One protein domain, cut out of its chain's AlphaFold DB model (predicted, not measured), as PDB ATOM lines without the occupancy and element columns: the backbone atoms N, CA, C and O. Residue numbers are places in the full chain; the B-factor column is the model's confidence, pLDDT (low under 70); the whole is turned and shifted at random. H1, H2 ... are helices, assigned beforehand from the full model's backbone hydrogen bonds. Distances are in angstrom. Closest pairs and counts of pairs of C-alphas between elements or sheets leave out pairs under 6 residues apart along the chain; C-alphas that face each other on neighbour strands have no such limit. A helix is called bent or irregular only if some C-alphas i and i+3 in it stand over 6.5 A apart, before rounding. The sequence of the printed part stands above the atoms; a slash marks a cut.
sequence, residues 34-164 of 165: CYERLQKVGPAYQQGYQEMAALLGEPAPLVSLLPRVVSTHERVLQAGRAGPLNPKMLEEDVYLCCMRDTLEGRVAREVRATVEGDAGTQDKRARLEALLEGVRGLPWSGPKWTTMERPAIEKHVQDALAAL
ATOM      1  N   CYS A  34     -36.230  46.763  -4.258       77.75
ATOM      2  CA  CYS A  34     -36.716  45.699  -5.131       77.75
ATOM      3  C   CYS A  34     -37.339  44.540  -4.321       77.75
ATOM      4  O   CYS A  34     -38.354  43.997  -4.746       77.75
ATOM      5  N   TYR A  35     -36.817  44.208  -3.132       79.81
ATOM      6  CA  TYR A  35     -37.245  43.041  -2.346       79.81
ATOM      7  C   TYR A  35     -38.641  43.233  -1.745       79.81
ATOM      8  O   TYR A  35     -39.457  42.314  -1.736       79.81
ATOM      9  N   GLU A  36     -38.960  44.459  -1.327       83.62
ATOM     10  CA  GLU A  36     -40.316  44.838  -0.915       83.62
ATOM     11  C   GLU A  36     -41.317  44.725  -2.076       83.62
ATOM     12  O   GLU A  36     -42.475  44.348  -1.892       83.62
ATOM     13  N   ARG A  37     -40.881  45.064  -3.297       85.12
ATOM     14  CA  ARG A  37     -41.712  44.973  -4.506       85.12
ATOM     15  C   ARG A  37     -41.839  43.546  -5.011       85.12
ATOM     16  O   ARG A  37     -42.857  43.222  -5.609       85.12
ATOM     17  N   LEU A  38     -40.855  42.694  -4.743       86.94
ATOM     18  CA  LEU A  38     -40.876  41.297  -5.141       86.94
ATOM     19  C   LEU A  38     -42.075  40.556  -4.528       86.94
ATOM     20  O   LEU A  38     -42.657  39.702  -5.173       86.94
ATOM     21  N   GLN A  39     -42.553  40.941  -3.345       86.44
ATOM     22  CA  GLN A  39     -43.774  40.356  -2.766       86.44
ATOM     23  C   GLN A  39     -45.056  40.675  -3.562       86.44
ATOM     24  O   GLN A  39     -46.119  40.128  -3.274       86.44
ATOM     25  N   LYS A  40     -44.976  41.585  -4.541       88.19
ATOM     26  CA  LYS A  40     -46.107  42.103  -5.323       88.19
ATOM     27  C   LYS A  40     -46.064  41.699  -6.799       88.19
ATOM     28  O   LYS A  40     -47.010  42.028  -7.508       88.19
ATOM     29  N   VAL A  41     -44.998  41.036  -7.261       88.62
ATOM     30  CA  VAL A  41     -44.913  40.523  -8.643       88.62
ATOM     31  C   VAL A  41     -45.658  39.197  -8.786       88.62
ATOM     32  O   VAL A  41     -45.968  38.557  -7.782       88.62
ATOM     33  N   GLY A  42     -45.927  38.751 -10.012       91.19
ATOM     34  CA  GLY A  42     -46.582  37.477 -10.272       91.19
ATOM     35  C   GLY A  42     -45.821  36.262  -9.705       91.19
ATOM     36  O   GLY A  42     -44.592  36.303  -9.566       91.19
ATOM     37  N   PRO A  43     -46.519  35.141  -9.419       93.19
ATOM     38  CA  PRO A  43     -45.931  33.975  -8.752       93.19
ATOM     39  C   PRO A  43     -44.686  33.404  -9.439       93.19
ATOM     40  O   PRO A  43     -43.759  32.983  -8.752       93.19
ATOM     41  N   ALA A  44     -44.631  33.436 -10.776       93.81
ATOM     42  CA  ALA A  44     -43.481  32.959 -11.543       93.81
ATOM     43  C   ALA A  44     -42.194  33.727 -11.199       93.81
ATOM     44  O   ALA A  44     -41.152  33.116 -10.970       93.81
ATOM     45  N   TYR A  45     -42.270  35.056 -11.096       93.00
ATOM     46  CA  TYR A  45     -41.132  35.893 -10.714       93.00
ATOM     47  C   TYR A  45     -40.789  35.763  -9.225       93.00
ATOM     48  O   TYR A  45     -39.609  35.772  -8.874       93.00
ATOM     49  N   GLN A  46     -41.789  35.598  -8.349       94.00
ATOM     50  CA  GLN A  46     -41.559  35.389  -6.913       94.00
ATOM     51  C   GLN A  46     -40.820  34.078  -6.639       94.00
ATOM     52  O   GLN A  46     -39.759  34.078  -6.016       94.00
ATOM     53  N   GLN A  47     -41.378  32.964  -7.120       94.19
ATOM     54  CA  GLN A  47     -40.798  31.631  -6.959       94.19
ATOM     55  C   GLN A  47     -39.457  31.553  -7.681       94.19
ATOM     56  O   GLN A  47     -38.465  31.118  -7.106       94.19
ATOM     57  N   GLY A  48     -39.401  32.088  -8.900       94.38
ATOM     58  CA  GLY A  48     -38.180  32.173  -9.675       94.38
ATOM     59  C   GLY A  48     -37.052  32.892  -8.951       94.38
ATOM     60  O   GLY A  48     -35.925  32.407  -8.940       94.38
ATOM     61  N   TYR A  49     -37.339  34.017  -8.297       94.81
ATOM     62  CA  TYR A  49     -36.348  34.689  -7.464       94.81
ATOM     63  C   TYR A  49     -35.910  33.833  -6.269       94.81
ATOM     64  O   TYR A  49     -34.717  33.762  -5.989       94.81
ATOM     65  N   GLN A  50     -36.840  33.181  -5.566       94.94
ATOM     66  CA  GLN A  50     -36.501  32.330  -4.419       94.94
ATOM     67  C   GLN A  50     -35.565  31.187  -4.822       94.94
ATOM     68  O   GLN A  50     -34.572  30.939  -4.139       94.94
ATOM     69  N   GLU A  51     -35.834  30.541  -5.956       94.81
ATOM     70  CA  GLU A  51     -34.970  29.500  -6.512       94.81
ATOM     71  C   GLU A  51     -33.581  30.044  -6.873       94.81
ATOM     72  O   GLU A  51     -32.568  29.447  -6.509       94.81
ATOM     73  N   MET A  52     -33.517  31.211  -7.524       93.94
ATOM     74  CA  MET A  52     -32.249  31.873  -7.842       93.94
ATOM     75  C   MET A  52     -31.448  32.239  -6.590       93.94
ATOM     76  O   MET A  52     -30.237  32.030  -6.548       93.94
ATOM     77  N   ALA A  53     -32.109  32.781  -5.569       93.19
ATOM     78  CA  ALA A  53     -31.476  33.173  -4.318       93.19
ATOM     79  C   ALA A  53     -30.953  31.955  -3.545       93.19
ATOM     80  O   ALA A  53     -29.851  32.012  -3.001       93.19
ATOM     81  N   ALA A  54     -31.703  30.849  -3.538       93.44
ATOM     82  CA  ALA A  54     -31.253  29.588  -2.961       93.44
ATOM     83  C   ALA A  54     -30.010  29.060  -3.691       93.44
ATOM     84  O   ALA A  54     -29.010  28.751  -3.047       93.44
ATOM     85  N   LEU A  55     -30.036  29.057  -5.027       94.62
ATOM     86  CA  LEU A  55     -28.913  28.626  -5.857       94.62
ATOM     87  C   LEU A  55     -27.660  29.481  -5.620       94.62
ATOM     88  O   LEU A  55     -26.582  28.955  -5.369       94.62
ATOM     89  N   LEU A  56     -27.800  30.809  -5.622       93.50
ATOM     90  CA  LEU A  56     -26.712  31.749  -5.320       93.50
ATOM     91  C   LEU A  56     -26.296  31.737  -3.836       93.50
ATOM     92  O   LEU A  56     -25.299  32.368  -3.470       93.50
ATOM     93  N   GLY A  57     -27.034  31.032  -2.977       92.62
ATOM     94  CA  GLY A  57     -26.713  30.773  -1.576       92.62
ATOM     95  C   GLY A  57     -25.939  29.472  -1.338       92.62
ATOM     96  O   GLY A  57     -25.401  29.300  -0.247       92.62
ATOM     97  N   GLU A  58     -25.834  28.581  -2.331       93.50
ATOM     98  CA  GLU A  58     -25.172  27.279  -2.171       93.50
ATOM     99  C   GLU A  58     -23.675  27.433  -1.807       93.50
ATOM    100  O   GLU A  58     -22.984  28.301  -2.365       93.50
ATOM    101  N   PRO A  59     -23.128  26.599  -0.899       91.88
ATOM    102  CA  PRO A  59     -21.724  26.645  -0.485       91.88
ATOM    103  C   PRO A  59     -20.795  25.961  -1.511       91.88
ATOM    104  O   PRO A  59     -20.030  25.061  -1.179       91.88
ATOM    105  N   ALA A  60     -20.872  26.375  -2.775       93.19
ATOM    106  CA  ALA A  60     -20.034  25.904  -3.883       93.19
ATOM    107  C   ALA A  60     -19.454  27.098  -4.661       93.19
ATOM    108  O   ALA A  60     -20.069  28.157  -4.629       93.19
ATOM    109  N   PRO A  61     -18.315  26.988  -5.367       94.31
ATOM    110  CA  PRO A  61     -17.779  28.098  -6.166       94.31
ATOM    111  C   PRO A  61     -18.822  28.658  -7.145       94.31
ATOM    112  O   PRO A  61     -19.470  27.889  -7.848       94.31
ATOM    113  N   LEU A  62     -18.993  29.981  -7.232       95.75
ATOM    114  CA  LEU A  62     -20.029  30.600  -8.065       95.75
ATOM    115  C   LEU A  62     -19.904  30.153  -9.516       95.75
ATOM    116  O   LEU A  62     -20.917  29.843 -10.133       95.75
ATOM    117  N   VAL A  63     -18.677  30.052 -10.034       96.06
ATOM    118  CA  VAL A  63     -18.404  29.600 -11.407       96.06
ATOM    119  C   VAL A  63     -19.056  28.245 -11.710       96.06
ATOM    120  O   VAL A  63     -19.591  28.064 -12.801       96.06
ATOM    121  N   SER A  64     -19.093  27.310 -10.750       96.38
ATOM    122  CA  SER A  64     -19.744  26.007 -10.955       96.38
ATOM    123  C   SER A  64     -21.273  26.078 -10.890       96.38
ATOM    124  O   SER A  64     -21.957  25.209 -11.431       96.38
ATOM    125  N   LEU A  65     -21.822  27.125 -10.271       96.69
ATOM    126  CA  LEU A  65     -23.258  27.373 -10.164       96.69
ATOM    127  C   LEU A  65     -23.815  28.127 -11.379       96.69
ATOM    128  O   LEU A  65     -25.001  27.985 -11.685       96.69
ATOM    129  N   LEU A  66     -22.983  28.898 -12.093       95.31
ATOM    130  CA  LEU A  66     -23.416  29.763 -13.199       95.31
ATOM    131  C   LEU A  66     -24.262  29.054 -14.273       95.31
ATOM    132  O   LEU A  66     -25.280  29.627 -14.661       95.31
ATOM    133  N   PRO A  67     -23.959  27.819 -14.723       94.75
ATOM    134  CA  PRO A  67     -24.814  27.135 -15.695       94.75
ATOM    135  C   PRO A  67     -26.254  26.942 -15.195       94.75
ATOM    136  O   PRO A  67     -27.206  27.190 -15.931       94.75
ATOM    137  N   ARG A  68     -26.419  26.571 -13.917       96.12
ATOM    138  CA  ARG A  68     -27.739  26.420 -13.280       96.12
ATOM    139  C   ARG A  68     -28.421  27.775 -13.077       96.12
ATOM    140  O   ARG A  68     -29.641  27.867 -13.200       96.12
ATOM    141  N   VAL A  69     -27.648  28.822 -12.777       95.00
ATOM    142  CA  VAL A  69     -28.143  30.203 -12.616       95.00
ATOM    143  C   VAL A  69     -28.737  30.674 -13.940       95.00
ATOM    144  O   VAL A  69     -29.865  31.159 -13.965       95.00
ATOM    145  N   VAL A  70     -28.025  30.460 -15.045       94.12
ATOM    146  CA  VAL A  70     -28.484  30.798 -16.397       94.12
ATOM    147  C   VAL A  70     -29.759  30.038 -16.756       94.12
ATOM    148  O   VAL A  70     -30.763  30.671 -17.077       94.12
ATOM    149  N   SER A  71     -29.769  28.707 -16.626       95.56
ATOM    150  CA  SER A  71     -30.945  27.908 -16.995       95.56
ATOM    151  C   SER A  71     -32.180  28.260 -16.163       95.56
ATOM    152  O   SER A  71     -33.305  28.281 -16.662       95.56
ATOM    153  N   THR A  72     -31.985  28.545 -14.873       95.38
ATOM    154  CA  THR A  72     -33.082  28.919 -13.974       95.38
ATOM    155  C   THR A  72     -33.618  30.294 -14.343       95.38
ATOM    156  O   THR A  72     -34.828  30.461 -14.459       95.38
ATOM    157  N   HIS A  73     -32.733  31.254 -14.601       93.81
ATOM    158  CA  HIS A  73     -33.101  32.593 -15.033       93.81
ATOM    159  C   HIS A  73     -33.935  32.588 -16.321       93.81
ATOM    160  O   HIS A  73     -35.012  33.183 -16.360       93.81
ATOM    161  N   GLU A  74     -33.492  31.862 -17.348       93.25
ATOM    162  CA  GLU A  74     -34.208  31.748 -18.625       93.25
ATOM    163  C   GLU A  74     -35.612  31.162 -18.444       93.25
ATOM    164  O   GLU A  74     -36.591  31.714 -18.956       93.25
ATOM    165  N   ARG A  75     -35.736  30.093 -17.644       95.69
ATOM    166  CA  ARG A  75     -37.029  29.480 -17.309       95.69
ATOM    167  C   ARG A  75     -37.962  30.469 -16.607       95.69
ATOM    168  O   ARG A  75     -39.147  30.521 -16.931       95.69
ATOM    169  N   VAL A  76     -37.448  31.249 -15.655       94.06
ATOM    170  CA  VAL A  76     -38.247  32.230 -14.903       94.06
ATOM    171  C   VAL A  76     -38.756  33.336 -15.816       94.06
ATOM    172  O   VAL A  76     -39.934  33.675 -15.754       94.06
ATOM    173  N   LEU A  77     -37.904  33.858 -16.698       89.75
ATOM    174  CA  LEU A  77     -38.307  34.878 -17.663       89.75
ATOM    175  C   LEU A  77     -39.354  34.347 -18.644       89.75
ATOM    176  O   LEU A  77     -40.341  35.029 -18.916       89.75
ATOM    177  N   GLN A  78     -39.187  33.118 -19.134       92.44
ATOM    178  CA  GLN A  78     -40.179  32.479 -19.995       92.44
ATOM    179  C   GLN A  78     -41.530  32.325 -19.280       92.44
ATOM    180  O   GLN A  78     -42.564  32.695 -19.838       92.44
ATOM    181  N   ALA A  79     -41.530  31.822 -18.044       92.69
ATOM    182  CA  ALA A  79     -42.746  31.630 -17.256       92.69
ATOM    183  C   ALA A  79     -43.423  32.961 -16.892       92.69
ATOM    184  O   ALA A  79     -44.641  33.087 -17.002       92.69
ATOM    185  N   GLY A  80     -42.643  33.968 -16.498       89.94
ATOM    186  CA  GLY A  80     -43.146  35.290 -16.139       89.94
ATOM    187  C   GLY A  80     -43.777  36.028 -17.319       89.94
ATOM    188  O   GLY A  80     -44.840  36.623 -17.169       89.94
ATOM    189  N   ARG A  81     -43.183  35.925 -18.513       89.31
ATOM    190  CA  ARG A  81     -43.720  36.517 -19.752       89.31
ATOM    191  C   ARG A  81     -44.952  35.804 -20.297       89.31
ATOM    192  O   ARG A  81     -45.759  36.434 -20.969       89.31
ATOM    193  N   ALA A  82     -45.084  34.507 -20.029       91.00
ATOM    194  CA  ALA A  82     -46.278  33.737 -20.368       91.00
ATOM    195  C   ALA A  82     -47.447  33.989 -19.394       91.00
ATOM    196  O   ALA A  82     -48.579  33.595 -19.677       91.00
ATOM    197  N   GLY A  83     -47.178  34.612 -18.243       85.00
ATOM    198  CA  GLY A  83     -48.173  34.935 -17.229       85.00
ATOM    199  C   GLY A  83     -49.061  36.139 -17.581       85.00
ATOM    200  O   GLY A  83     -48.816  36.851 -18.557       85.00
ATOM    201  N   PRO A  84     -50.110  36.393 -16.778       84.25
ATOM    202  CA  PRO A  84     -50.959  37.564 -16.950       84.25
ATOM    203  C   PRO A  84     -50.163  38.855 -16.727       84.25
ATOM    204  O   PRO A  84     -49.437  38.992 -15.744       84.25
ATOM    205  N   LEU A  85     -50.333  39.827 -17.626       80.69
ATOM    206  CA  LEU A  85     -49.681  41.130 -17.516       80.69
ATOM    207  C   LEU A  85     -50.259  41.939 -16.348       80.69
ATOM    208  O   LEU A  85     -51.476  42.081 -16.214       80.69
ATOM    209  N   ASN A  86     -49.379  42.549 -15.557       77.38
ATOM    210  CA  ASN A  86     -49.751  43.516 -14.532       77.38
ATOM    211  C   ASN A  86     -49.555  44.948 -15.062       77.38
ATOM    212  O   ASN A  86     -48.427  45.436 -15.109       77.38
ATOM    213  N   PRO A  87     -50.622  45.680 -15.431       75.12
ATOM    214  CA  PRO A  87     -50.479  47.009 -16.031       75.12
ATOM    215  C   PRO A  87     -49.943  48.067 -15.053       75.12
ATOM    216  O   PRO A  87     -49.588  49.165 -15.470       75.12
ATOM    217  N   LYS A  88     -49.900  47.767 -13.747       75.44
ATOM    218  CA  LYS A  88     -49.451  48.696 -12.701       75.44
ATOM    219  C   LYS A  88     -47.974  48.525 -12.341       75.44
ATOM    220  O   LYS A  88     -47.464  49.310 -11.542       75.44
ATOM    221  N   MET A  89     -47.296  47.502 -12.866       72.50
ATOM    222  CA  MET A  89     -45.930  47.165 -12.471       72.50
ATOM    223  C   MET A  89     -45.153  46.485 -13.596       72.50
ATOM    224  O   MET A  89     -45.627  45.538 -14.214       72.50
ATOM    225  N   LEU A  90     -43.905  46.909 -13.787       82.19
ATOM    226  CA  LEU A  90     -42.933  46.172 -14.588       82.19
ATOM    227  C   LEU A  90     -42.349  45.043 -13.730       82.19
ATOM    228  O   LEU A  90     -41.343  45.218 -13.046       82.19
ATOM    229  N   GLU A  91     -43.046  43.912 -13.683       83.50
ATOM    230  CA  GLU A  91     -42.691  42.789 -12.805       83.50
ATOM    231  C   GLU A  91     -41.348  42.147 -13.168       83.50
ATOM    232  O   GLU A  91     -40.557  41.832 -12.276       83.50
ATOM    233  N   GLU A  92     -41.065  42.026 -14.469       85.31
ATOM    234  CA  GLU A  92     -39.776  41.547 -14.976       85.31
ATOM    235  C   GLU A  92     -38.631  42.432 -14.467       85.31
ATOM    236  O   GLU A  92     -37.663  41.916 -13.918       85.31
ATOM    237  N   ASP A  93     -38.773  43.760 -14.537       83.56
ATOM    238  CA  ASP A  93     -37.768  44.697 -14.023       83.56
ATOM    239  C   ASP A  93     -37.506  44.480 -12.529       83.56
ATOM    240  O   ASP A  93     -36.353  44.463 -12.106       83.56
ATOM    241  N   VAL A  94     -38.553  44.295 -11.718       85.25
ATOM    242  CA  VAL A  94     -38.399  44.044 -10.274       85.25
ATOM    243  C   VAL A  94     -37.605  42.761 -10.027       85.25
ATOM    244  O   VAL A  94     -36.667  42.776  -9.226       85.25
ATOM    245  N   TYR A  95     -37.945  41.679 -10.733       89.38
ATOM    246  CA  TYR A  95     -37.211  40.417 -10.672       89.38
ATOM    247  C   TYR A  95     -35.741  40.601 -11.065       89.38
ATOM    248  O   TYR A  95     -34.851  40.217 -10.303       89.38
ATOM    249  N   LEU A  96     -35.483  41.235 -12.213       86.69
ATOM    250  CA  LEU A  96     -34.138  41.464 -12.736       86.69
ATOM    251  C   LEU A  96     -33.286  42.311 -11.783       86.69
ATOM    252  O   LEU A  96     -32.115  41.988 -11.571       86.69
ATOM    253  N   CYS A  97     -33.860  43.346 -11.161       84.19
ATOM    254  CA  CYS A  97     -33.146  44.159 -10.176       84.19
ATOM    255  C   CYS A  97     -32.723  43.332  -8.956       84.19
ATOM    256  O   CYS A  97     -31.562  43.385  -8.561       84.19
ATOM    257  N   CYS A  98     -33.625  42.526  -8.386       87.19
ATOM    258  CA  CYS A  98     -33.266  41.699  -7.231       87.19
ATOM    259  C   CYS A  98     -32.264  40.599  -7.585       87.19
ATOM    260  O   CYS A  98     -31.381  40.278  -6.786       87.19
ATOM    261  N   MET A  99     -32.363  40.048  -8.796       89.44
ATOM    262  CA  MET A  99     -31.398  39.085  -9.315       89.44
ATOM    263  C   MET A  99     -29.997  39.687  -9.431       89.44
ATOM    264  O   MET A  99     -29.030  39.079  -8.971       89.44
ATOM    265  N   ARG A 100     -29.888  40.899  -9.993       89.31
ATOM    266  CA  ARG A 100     -28.623  41.637 -10.084       89.31
ATOM    267  C   ARG A 100     -28.008  41.838  -8.707       89.31
ATOM    268  O   ARG A 100     -26.848  41.490  -8.515       89.31
ATOM    269  N   ASP A 101     -28.784  42.365  -7.762       85.94
ATOM    270  CA  ASP A 101     -28.312  42.659  -6.408       85.94
ATOM    271  C   ASP A 101     -27.811  41.388  -5.694       85.94
ATOM    272  O   ASP A 101     -26.763  41.380  -5.045       85.94
ATOM    273  N   THR A 102     -28.530  40.274  -5.860       89.62
ATOM    274  CA  THR A 102     -28.145  38.975  -5.283       89.62
ATOM    275  C   THR A 102     -26.860  38.435  -5.901       89.62
ATOM    276  O   THR A 102     -25.988  37.949  -5.173       89.62
ATOM    277  N   LEU A 103     -26.723  38.527  -7.229       92.19
ATOM    278  CA  LEU A 103     -25.511  38.121  -7.934       92.19
ATOM    279  C   LEU A 103     -24.315  38.966  -7.492       92.19
ATOM    280  O   LEU A 103     -23.277  38.405  -7.153       92.19
ATOM    281  N   GLU A 104     -24.460  40.292  -7.455       91.19
ATOM    282  CA  GLU A 104     -23.407  41.211  -7.016       91.19
ATOM    283  C   GLU A 104     -22.942  40.875  -5.595       91.19
ATOM    284  O   GLU A 104     -21.750  40.674  -5.349       91.19
ATOM    285  N   GLY A 105     -23.888  40.708  -4.666       88.31
ATOM    286  CA  GLY A 105     -23.584  40.306  -3.297       88.31
ATOM    287  C   GLY A 105     -22.882  38.948  -3.217       88.31
ATOM    288  O   GLY A 105     -22.011  38.755  -2.366       88.31
ATOM    289  N   ARG A 106     -23.226  37.996  -4.093       93.75
ATOM    290  CA  ARG A 106     -22.550  36.696  -4.165       93.75
ATOM    291  C   ARG A 106     -21.123  36.816  -4.708       93.75
ATOM    292  O   ARG A 106     -20.220  36.249  -4.098       93.75
ATOM    293  N   VAL A 107     -20.909  37.579  -5.779       95.00
ATOM    294  CA  VAL A 107     -19.574  37.855  -6.335       95.00
ATOM    295  C   VAL A 107     -18.676  38.497  -5.279       95.00
ATOM    296  O   VAL A 107     -17.580  38.001  -5.038       95.00
ATOM    297  N   ALA A 108     -19.158  39.522  -4.572       92.25
ATOM    298  CA  ALA A 108     -18.391  40.187  -3.519       92.25
ATOM    299  C   ALA A 108     -17.977  39.226  -2.384       92.25
ATOM    300  O   ALA A 108     -16.842  39.279  -1.906       92.25
ATOM    301  N   ARG A 109     -18.867  38.306  -1.971       91.81
ATOM    302  CA  ARG A 109     -18.537  37.266  -0.977       91.81
ATOM    303  C   ARG A 109     -17.455  36.308  -1.478       91.81
ATOM    304  O   ARG A 109     -16.574  35.947  -0.704       91.81
ATOM    305  N   GLU A 110     -17.513  35.907  -2.743       94.75
ATOM    306  CA  GLU A 110     -16.536  34.983  -3.331       94.75
ATOM    307  C   GLU A 110     -15.161  35.622  -3.525       94.75
ATOM    308  O   GLU A 110     -14.141  35.003  -3.218       94.75
ATOM    309  N   VAL A 111     -15.133  36.886  -3.956       95.50
ATOM    310  CA  VAL A 111     -13.913  37.698  -4.017       95.50
ATOM    311  C   VAL A 111     -13.266  37.767  -2.640       95.50
ATOM    312  O   VAL A 111     -12.095  37.421  -2.492       95.50
ATOM    313  N   ARG A 112     -14.041  38.145  -1.616       93.88
ATOM    314  CA  ARG A 112     -13.558  38.232  -0.238       93.88
ATOM    315  C   ARG A 112     -12.989  36.898   0.248       93.88
ATOM    316  O   ARG A 112     -11.851  36.863   0.702       93.88
ATOM    317  N   ALA A 113     -13.738  35.806   0.087       92.50
ATOM    318  CA  ALA A 113     -13.295  34.471   0.489       92.50
ATOM    319  C   ALA A 113     -12.012  34.026  -0.241       92.50
ATOM    320  O   ALA A 113     -11.164  33.357   0.343       92.50
ATOM    321  N   THR A 114     -11.851  34.412  -1.508       94.88
ATOM    322  CA  THR A 114     -10.647  34.101  -2.290       94.88
ATOM    323  C   THR A 114      -9.437  34.893  -1.799       94.88
ATOM    324  O   THR A 114      -8.360  34.323  -1.637       94.88
ATOM    325  N   VAL A 115      -9.603  36.190  -1.531       93.56
ATOM    326  CA  VAL A 115      -8.522  37.069  -1.055       93.56
ATOM    327  C   VAL A 115      -8.088  36.710   0.369       93.56
ATOM    328  O   VAL A 115      -6.887  36.626   0.627       93.56
ATOM    329  N   GLU A 116      -9.046  36.463   1.267       93.00
ATOM    330  CA  GLU A 116      -8.806  36.128   2.681       93.00
ATOM    331  C   GLU A 116      -8.338  34.676   2.892       93.00
ATOM    332  O   GLU A 116      -7.844  34.354   3.966       93.00
ATOM    333  N   GLY A 117      -8.476  33.796   1.893       91.44
ATOM    334  CA  GLY A 117      -8.065  32.395   2.005       91.44
ATOM    335  C   GLY A 117      -6.545  32.187   2.039       91.44
ATOM    336  O   GLY A 117      -5.771  33.032   1.591       91.44
ATOM    337  N   ASP A 118      -6.113  31.003   2.477       92.69
ATOM    338  CA  ASP A 118      -4.688  30.647   2.629       92.69
ATOM    339  C   ASP A 118      -4.002  30.198   1.322       92.69
ATOM    340  O   ASP A 118      -2.858  29.745   1.323       92.69
ATOM    341  N   ALA A 119      -4.699  30.292   0.185       91.06
ATOM    342  CA  ALA A 119      -4.159  29.897  -1.113       91.06
ATOM    343  C   ALA A 119      -2.987  30.798  -1.551       91.06
ATOM    344  O   ALA A 119      -2.929  31.984  -1.210       91.06
ATOM    345  N   GLY A 120      -2.073  30.257  -2.360       94.44
ATOM    346  CA  GLY A 120      -0.982  31.041  -2.941       94.44
ATOM    347  C   GLY A 120      -1.494  32.135  -3.886       94.44
ATOM    348  O   GLY A 120      -2.584  32.031  -4.448       94.44
ATOM    349  N   THR A 121      -0.697  33.185  -4.106       94.56
ATOM    350  CA  THR A 121      -1.074  34.326  -4.967       94.56
ATOM    351  C   THR A 121      -1.506  33.899  -6.372       94.56
ATOM    352  O   THR A 121      -2.481  34.433  -6.901       94.56
ATOM    353  N   GLN A 122      -0.825  32.915  -6.969       95.06
ATOM    354  CA  GLN A 122      -1.178  32.392  -8.295       95.06
ATOM    355  C   GLN A 122      -2.551  31.708  -8.296       95.06
ATOM    356  O   GLN A 122      -3.363  31.977  -9.179       95.06
ATOM    357  N   ASP A 123      -2.854  30.904  -7.276       96.12
ATOM    358  CA  ASP A 123      -4.157  30.245  -7.142       96.12
ATOM    359  C   ASP A 123      -5.281  31.260  -6.910       96.12
ATOM    360  O   ASP A 123      -6.363  31.139  -7.488       96.12
ATOM    361  N   LYS A 124      -5.031  32.289  -6.086       97.12
ATOM    362  CA  LYS A 124      -5.976  33.397  -5.871       97.12
ATOM    363  C   LYS A 124      -6.278  34.117  -7.179       97.12
ATOM    364  O   LYS A 124      -7.445  34.327  -7.499       97.12
ATOM    365  N   ARG A 125      -5.238  34.451  -7.950       97.81
ATOM    366  CA  ARG A 125      -5.368  35.089  -9.265       97.81
ATOM    367  C   ARG A 125      -6.191  34.229 -10.221       97.81
ATOM    368  O   ARG A 125      -7.185  34.724 -10.738       97.81
ATOM    369  N   ALA A 126      -5.856  32.948 -10.368       97.50
ATOM    370  CA  ALA A 126      -6.573  32.032 -11.257       97.50
ATOM    371  C   ALA A 126      -8.066  31.907 -10.894       97.50
ATOM    372  O   ALA A 126      -8.929  31.905 -11.770       97.50
ATOM    373  N   ARG A 127      -8.396  31.856  -9.596       96.94
ATOM    374  CA  ARG A 127      -9.793  31.821  -9.126       96.94
ATOM    375  C   ARG A 127     -10.550  33.111  -9.439       96.94
ATOM    376  O   ARG A 127     -11.689  33.045  -9.895       96.94
ATOM    377  N   LEU A 128      -9.935  34.269  -9.205       97.88
ATOM    378  CA  LEU A 128     -10.544  35.564  -9.516       97.88
ATOM    379  C   LEU A 128     -10.701  35.767 -11.033       97.88
ATOM    380  O   LEU A 128     -11.725  36.279 -11.471       97.88
ATOM    381  N   GLU A 129      -9.737  35.330 -11.843       98.12
ATOM    382  CA  GLU A 129      -9.833  35.360 -13.308       98.12
ATOM    383  C   GLU A 129     -10.976  34.468 -13.807       98.12
ATOM    384  O   GLU A 129     -11.825  34.943 -14.560       98.12
ATOM    385  N   ALA A 130     -11.089  33.236 -13.302       97.88
ATOM    386  CA  ALA A 130     -12.205  32.347 -13.625       97.88
ATOM    387  C   ALA A 130     -13.567  32.941 -13.214       97.88
ATOM    388  O   ALA A 130     -14.552  32.816 -13.943       97.88
ATOM    389  N   LEU A 131     -13.635  33.620 -12.065       97.69
ATOM    390  CA  LEU A 131     -14.837  34.330 -11.623       97.69
ATOM    391  C   LEU A 131     -15.193  35.484 -12.571       97.69
ATOM    392  O   LEU A 131     -16.353  35.627 -12.957       97.69
ATOM    393  N   LEU A 132     -14.204  36.288 -12.970       97.81
ATOM    394  CA  LEU A 132     -14.389  37.396 -13.907       97.81
ATOM    395  C   LEU A 132     -14.863  36.901 -15.278       97.81
ATOM    396  O   LEU A 132     -15.802  37.460 -15.846       97.81
ATOM    397  N   GLU A 133     -14.242  35.843 -15.801       97.44
ATOM    398  CA  GLU A 133     -14.657  35.191 -17.043       97.44
ATOM    399  C   GLU A 133     -16.071  34.623 -16.936       97.44
ATOM    400  O   GLU A 133     -16.883  34.843 -17.834       97.44
ATOM    401  N   GLY A 134     -16.407  33.978 -15.816       95.88
ATOM    402  CA  GLY A 134     -17.752  33.477 -15.550       95.88
ATOM    403  C   GLY A 134     -18.810  34.583 -15.590       95.88
ATOM    404  O   GLY A 134     -19.825  34.442 -16.271       95.88
ATOM    405  N   VAL A 135     -18.560  35.718 -14.926       94.31
ATOM    406  CA  VAL A 135     -19.471  36.878 -14.940       94.31
ATOM    407  C   VAL A 135     -19.596  37.477 -16.346       94.31
ATOM    408  O   VAL A 135     -20.698  37.825 -16.773       94.31
ATOM    409  N   ARG A 136     -18.492  37.569 -17.095       93.62
ATOM    410  CA  ARG A 136     -18.490  38.053 -18.488       93.62
ATOM    411  C   ARG A 136     -19.229  37.125 -19.443       93.62
ATOM    412  O   ARG A 136     -19.862  37.613 -20.377       93.62
ATOM    413  N   GLY A 137     -19.142  35.821 -19.197       91.12
ATOM    414  CA  GLY A 137     -19.766  34.763 -19.983       91.12
ATOM    415  C   GLY A 137     -21.264  34.591 -19.735       91.12
ATOM    416  O   GLY A 137     -21.898  33.807 -20.439       91.12
ATOM    417  N   LEU A 138     -21.851  35.315 -18.774       90.88
ATOM    418  CA  LEU A 138     -23.298  35.314 -18.581       90.88
ATOM    419  C   LEU A 138     -23.996  35.771 -19.875       90.88
ATOM    420  O   LEU A 138     -23.709  36.869 -20.360       90.88
ATOM    421  N   PRO A 139     -24.959  34.996 -20.413       86.19
ATOM    422  CA  PRO A 139     -25.647  35.300 -21.671       86.19
ATOM    423  C   PRO A 139     -26.695  36.416 -21.514       86.19
ATOM    424  O   PRO A 139     -27.688  36.476 -22.238       86.19
ATOM    425  N   TRP A 140     -26.505  37.304 -20.542       84.38
ATOM    426  CA  TRP A 140     -27.393  38.424 -20.281       84.38
ATOM    427  C   TRP A 140     -27.005  39.594 -21.177       84.38
ATOM    428  O   TRP A 140     -25.833  39.842 -21.466       84.38
ATOM    429  N   SER A 141     -28.011  40.315 -21.652       72.00
ATOM    430  CA  SER A 141     -27.845  41.376 -22.637       72.00
ATOM    431  C   SER A 141     -28.792  42.535 -22.347       72.00
ATOM    432  O   SER A 141     -29.708  42.427 -21.536       72.00
ATOM    433  N   GLY A 142     -28.537  43.669 -22.993       71.62
ATOM    434  CA  GLY A 142     -29.309  44.897 -22.832       71.62
ATOM    435  C   GLY A 142     -28.398  46.078 -22.488       71.62
ATOM    436  O   GLY A 142     -27.390  45.879 -21.806       71.62
ATOM    437  N   PRO A 143     -28.722  47.310 -22.931       73.56
ATOM    438  CA  PRO A 143     -27.834  48.461 -22.774       73.56
ATOM    439  C   PRO A 143     -27.366  48.651 -21.333       73.56
ATOM    440  O   PRO A 143     -26.171  48.717 -21.088       73.56
ATOM    441  N   LYS A 144     -28.290  48.626 -20.367       74.25
ATOM    442  CA  LYS A 144     -27.965  48.822 -18.950       74.25
ATOM    443  C   LYS A 144     -27.145  47.678 -18.343       74.25
ATOM    444  O   LYS A 144     -26.245  47.951 -17.553       74.25
ATOM    445  N   TRP A 145     -27.388  46.423 -18.726       82.62
ATOM    446  CA  TRP A 145     -26.534  45.312 -18.292       82.62
ATOM    447  C   TRP A 145     -25.104  45.498 -18.805       82.62
ATOM    448  O   TRP A 145     -24.155  45.478 -18.026       82.62
ATOM    449  N   THR A 146     -24.959  45.757 -20.105       79.00
ATOM    450  CA  THR A 146     -23.658  45.862 -20.770       79.00
ATOM    451  C   THR A 146     -22.855  47.085 -20.326       79.00
ATOM    452  O   THR A 146     -21.639  46.978 -20.185       79.00
ATOM    453  N   THR A 147     -23.497  48.241 -20.129       80.25
ATOM    454  CA  THR A 147     -22.796  49.513 -19.875       80.25
ATOM    455  C   THR A 147     -22.705  49.898 -18.404       80.25
ATOM    456  O   THR A 147     -21.847  50.709 -18.064       80.25
ATOM    457  N   MET A 148     -23.560  49.352 -17.533       81.62
ATOM    458  CA  MET A 148     -23.613  49.747 -16.122       81.62
ATOM    459  C   MET A 148     -23.491  48.562 -15.167       81.62
ATOM    460  O   MET A 148     -22.558  48.521 -14.372       81.62
ATOM    461  N   GLU A 149     -24.420  47.604 -15.231       84.12
ATOM    462  CA  GLU A 149     -24.558  46.592 -14.173       84.12
ATOM    463  C   GLU A 149     -23.424  45.562 -14.204       84.12
ATOM    464  O   GLU A 149     -22.794  45.309 -13.179       84.12
ATOM    465  N   ARG A 150     -23.105  44.999 -15.378       89.94
ATOM    466  CA  ARG A 150     -21.999  44.045 -15.501       89.94
ATOM    467  C   ARG A 150     -20.656  44.700 -15.156       89.94
ATOM    468  O   ARG A 150     -19.962  44.131 -14.319       89.94
ATOM    469  N   PRO A 151     -20.299  45.894 -15.681       91.12
ATOM    470  CA  PRO A 151     -19.083  46.588 -15.253       91.12
ATOM    471  C   PRO A 151     -18.999  46.834 -13.741       91.12
ATOM    472  O   PRO A 151     -17.923  46.684 -13.168       91.12
ATOM    473  N   ALA A 152     -20.113  47.173 -13.080       87.88
ATOM    474  CA  ALA A 152     -20.137  47.360 -11.629       87.88
ATOM    475  C   ALA A 152     -19.838  46.054 -10.870       87.88
ATOM    476  O   ALA A 152     -19.057  46.065  -9.921       87.88
ATOM    477  N   ILE A 153     -20.389  44.922 -11.321       90.62
ATOM    478  CA  ILE A 153     -20.106  43.603 -10.735       90.62
ATOM    479  C   ILE A 153     -18.654  43.181 -11.010       90.62
ATOM    480  O   ILE A 153     -17.951  42.749 -10.097       90.62
ATOM    481  N   GLU A 154     -18.188  43.330 -12.255       94.12
ATOM    482  CA  GLU A 154     -16.813  43.015 -12.665       94.12
ATOM    483  C   GLU A 154     -15.782  43.801 -11.844       94.12
ATOM    484  O   GLU A 154     -14.724  43.261 -11.514       94.12
ATOM    485  N   LYS A 155     -16.096  45.052 -11.480       91.25
ATOM    486  CA  LYS A 155     -15.204  45.925 -10.717       91.25
ATOM    487  C   LYS A 155     -14.772  45.314  -9.382       91.25
ATOM    488  O   LYS A 155     -13.599  45.428  -9.042       91.25
ATOM    489  N   HIS A 156     -15.655  44.607  -8.670       90.19
ATOM    490  CA  HIS A 156     -15.291  43.918  -7.419       90.19
ATOM    491  C   HIS A 156     -14.147  42.917  -7.627       90.19
ATOM    492  O   HIS A 156     -13.241  42.819  -6.803       90.19
ATOM    493  N   VAL A 157     -14.172  42.188  -8.746       96.56
ATOM    494  CA  VAL A 157     -13.158  41.181  -9.081       96.56
ATOM    495  C   VAL A 157     -11.879  41.840  -9.602       96.56
ATOM    496  O   VAL A 157     -10.780  41.440  -9.225       96.56
ATOM    497  N   GLN A 158     -12.010  42.872 -10.440       96.69
ATOM    498  CA  GLN A 158     -10.880  43.619 -11.000       96.69
ATOM    499  C   GLN A 158     -10.073  44.345  -9.921       96.69
ATOM    500  O   GLN A 158      -8.846  44.272  -9.928       96.69
ATOM    501  N   ASP A 159     -10.750  44.999  -8.974       94.19
ATOM    502  CA  ASP A 159     -10.097  45.689  -7.860       94.19
ATOM    503  C   ASP A 159      -9.321  44.685  -6.986       94.19
ATOM    504  O   ASP A 159      -8.189  44.955  -6.587       94.19
ATOM    505  N   ALA A 160      -9.875  43.488  -6.756       94.12
ATOM    506  CA  ALA A 160      -9.182  42.423  -6.031       94.12
ATOM    507  C   ALA A 160      -7.972  41.867  -6.798       94.12
ATOM    508  O   ALA A 160      -6.916  41.671  -6.204       94.12
ATOM    509  N   LEU A 161      -8.091  41.654  -8.114       96.31
ATOM    510  CA  LEU A 161      -6.977  41.225  -8.972       96.31
ATOM    511  C   LEU A 161      -5.824  42.235  -8.986       96.31
ATOM    512  O   LEU A 161      -4.662  41.831  -9.011       96.31
ATOM    513  N   ALA A 162      -6.143  43.531  -8.977       95.75
ATOM    514  CA  ALA A 162      -5.160  44.610  -8.936       95.75
ATOM    515  C   ALA A 162      -4.474  44.744  -7.566       95.75
ATOM    516  O   ALA A 162      -3.357  45.247  -7.495       95.75
ATOM    517  N   ALA A 163      -5.135  44.301  -6.493       93.75
ATOM    518  CA  ALA A 163      -4.616  44.343  -5.128       93.75
ATOM    519  C   ALA A 163      -3.810  43.093  -4.723       93.75
ATOM    520  O   ALA A 163      -3.233  43.076  -3.635       93.75
ATOM    521  N   LEU A 164      -3.779  42.042  -5.554       92.06
ATOM    522  CA  LEU A 164      -2.917  40.885  -5.307       92.06
ATOM    523  C   LEU A 164      -1.430  41.281  -5.444       92.06
ATOM    524  O   LEU A 164      -1.101  42.022  -6.372       92.06
TER     525      LEU A 164
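Overview. This is residues 34 to 164 of the 165 residues of an uncharacterized protein of Corallococcus sp. CA053C (UniProt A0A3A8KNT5). An elongated up-and-down bundle, each helix running against the one before it, is built along the long helix H4. H2 and H3 pack as a hairpin beside the first part of H4, H5 and H6 as another toward its last part, and short H1 packs near its beginning. The 131 printed residues hold six named helices, H1 to H6 in chain order, and no named strand: all helix. The whole is compact, with a radius of gyration of the C-alphas of 15.9 A and spans of 52 by 29 by 24 A.

Arrangement. H1, residues 34 to 38, touches residues 94 to 98 of H4, residues 91 to 116, with the C-alphas of Cys 34 and Val 94 closest at 5.7 A. H2, residues 43 to 55, and H3, residues 62 to 82, form a hairpin at 2 degrees, closest at the C-alphas of Ala 44 and Gly 80, 5.2 A. H4 is the hub, touching five helices. H5, residues 121 to 136, and H6, residues 143 to 163, form a hairpin at 1 degree, closest at the C-alphas of Leu 128 and Val 157, 6.2 A. H2 and H6 are apart. Every O i to N i+4 pair is within hydrogen-bond range in H1, H2, H4 and H5, but 15 of 17 in H3 and 12 of 17 in H6.

Along the chain. H1 begins at C-alpha 34 (-36.716, 45.699, -5.131). H3 is 29.2 A long, H4 37.8 A, H5 22.4 A and H6 29.5 A. H3 and H6 are irregular: C-alphas 64 and 67, and 147 and 150, are 7.0 A apart. H6 ends at C-alpha 163 (-4.616, 44.343, -5.128).

Size, cuts and confidence. The C-alphas farthest apart, of Pro 87 and Gly 120, are 53.6 A apart. The printed part has no cut and no long link. No printed residue has a pLDDT under 70.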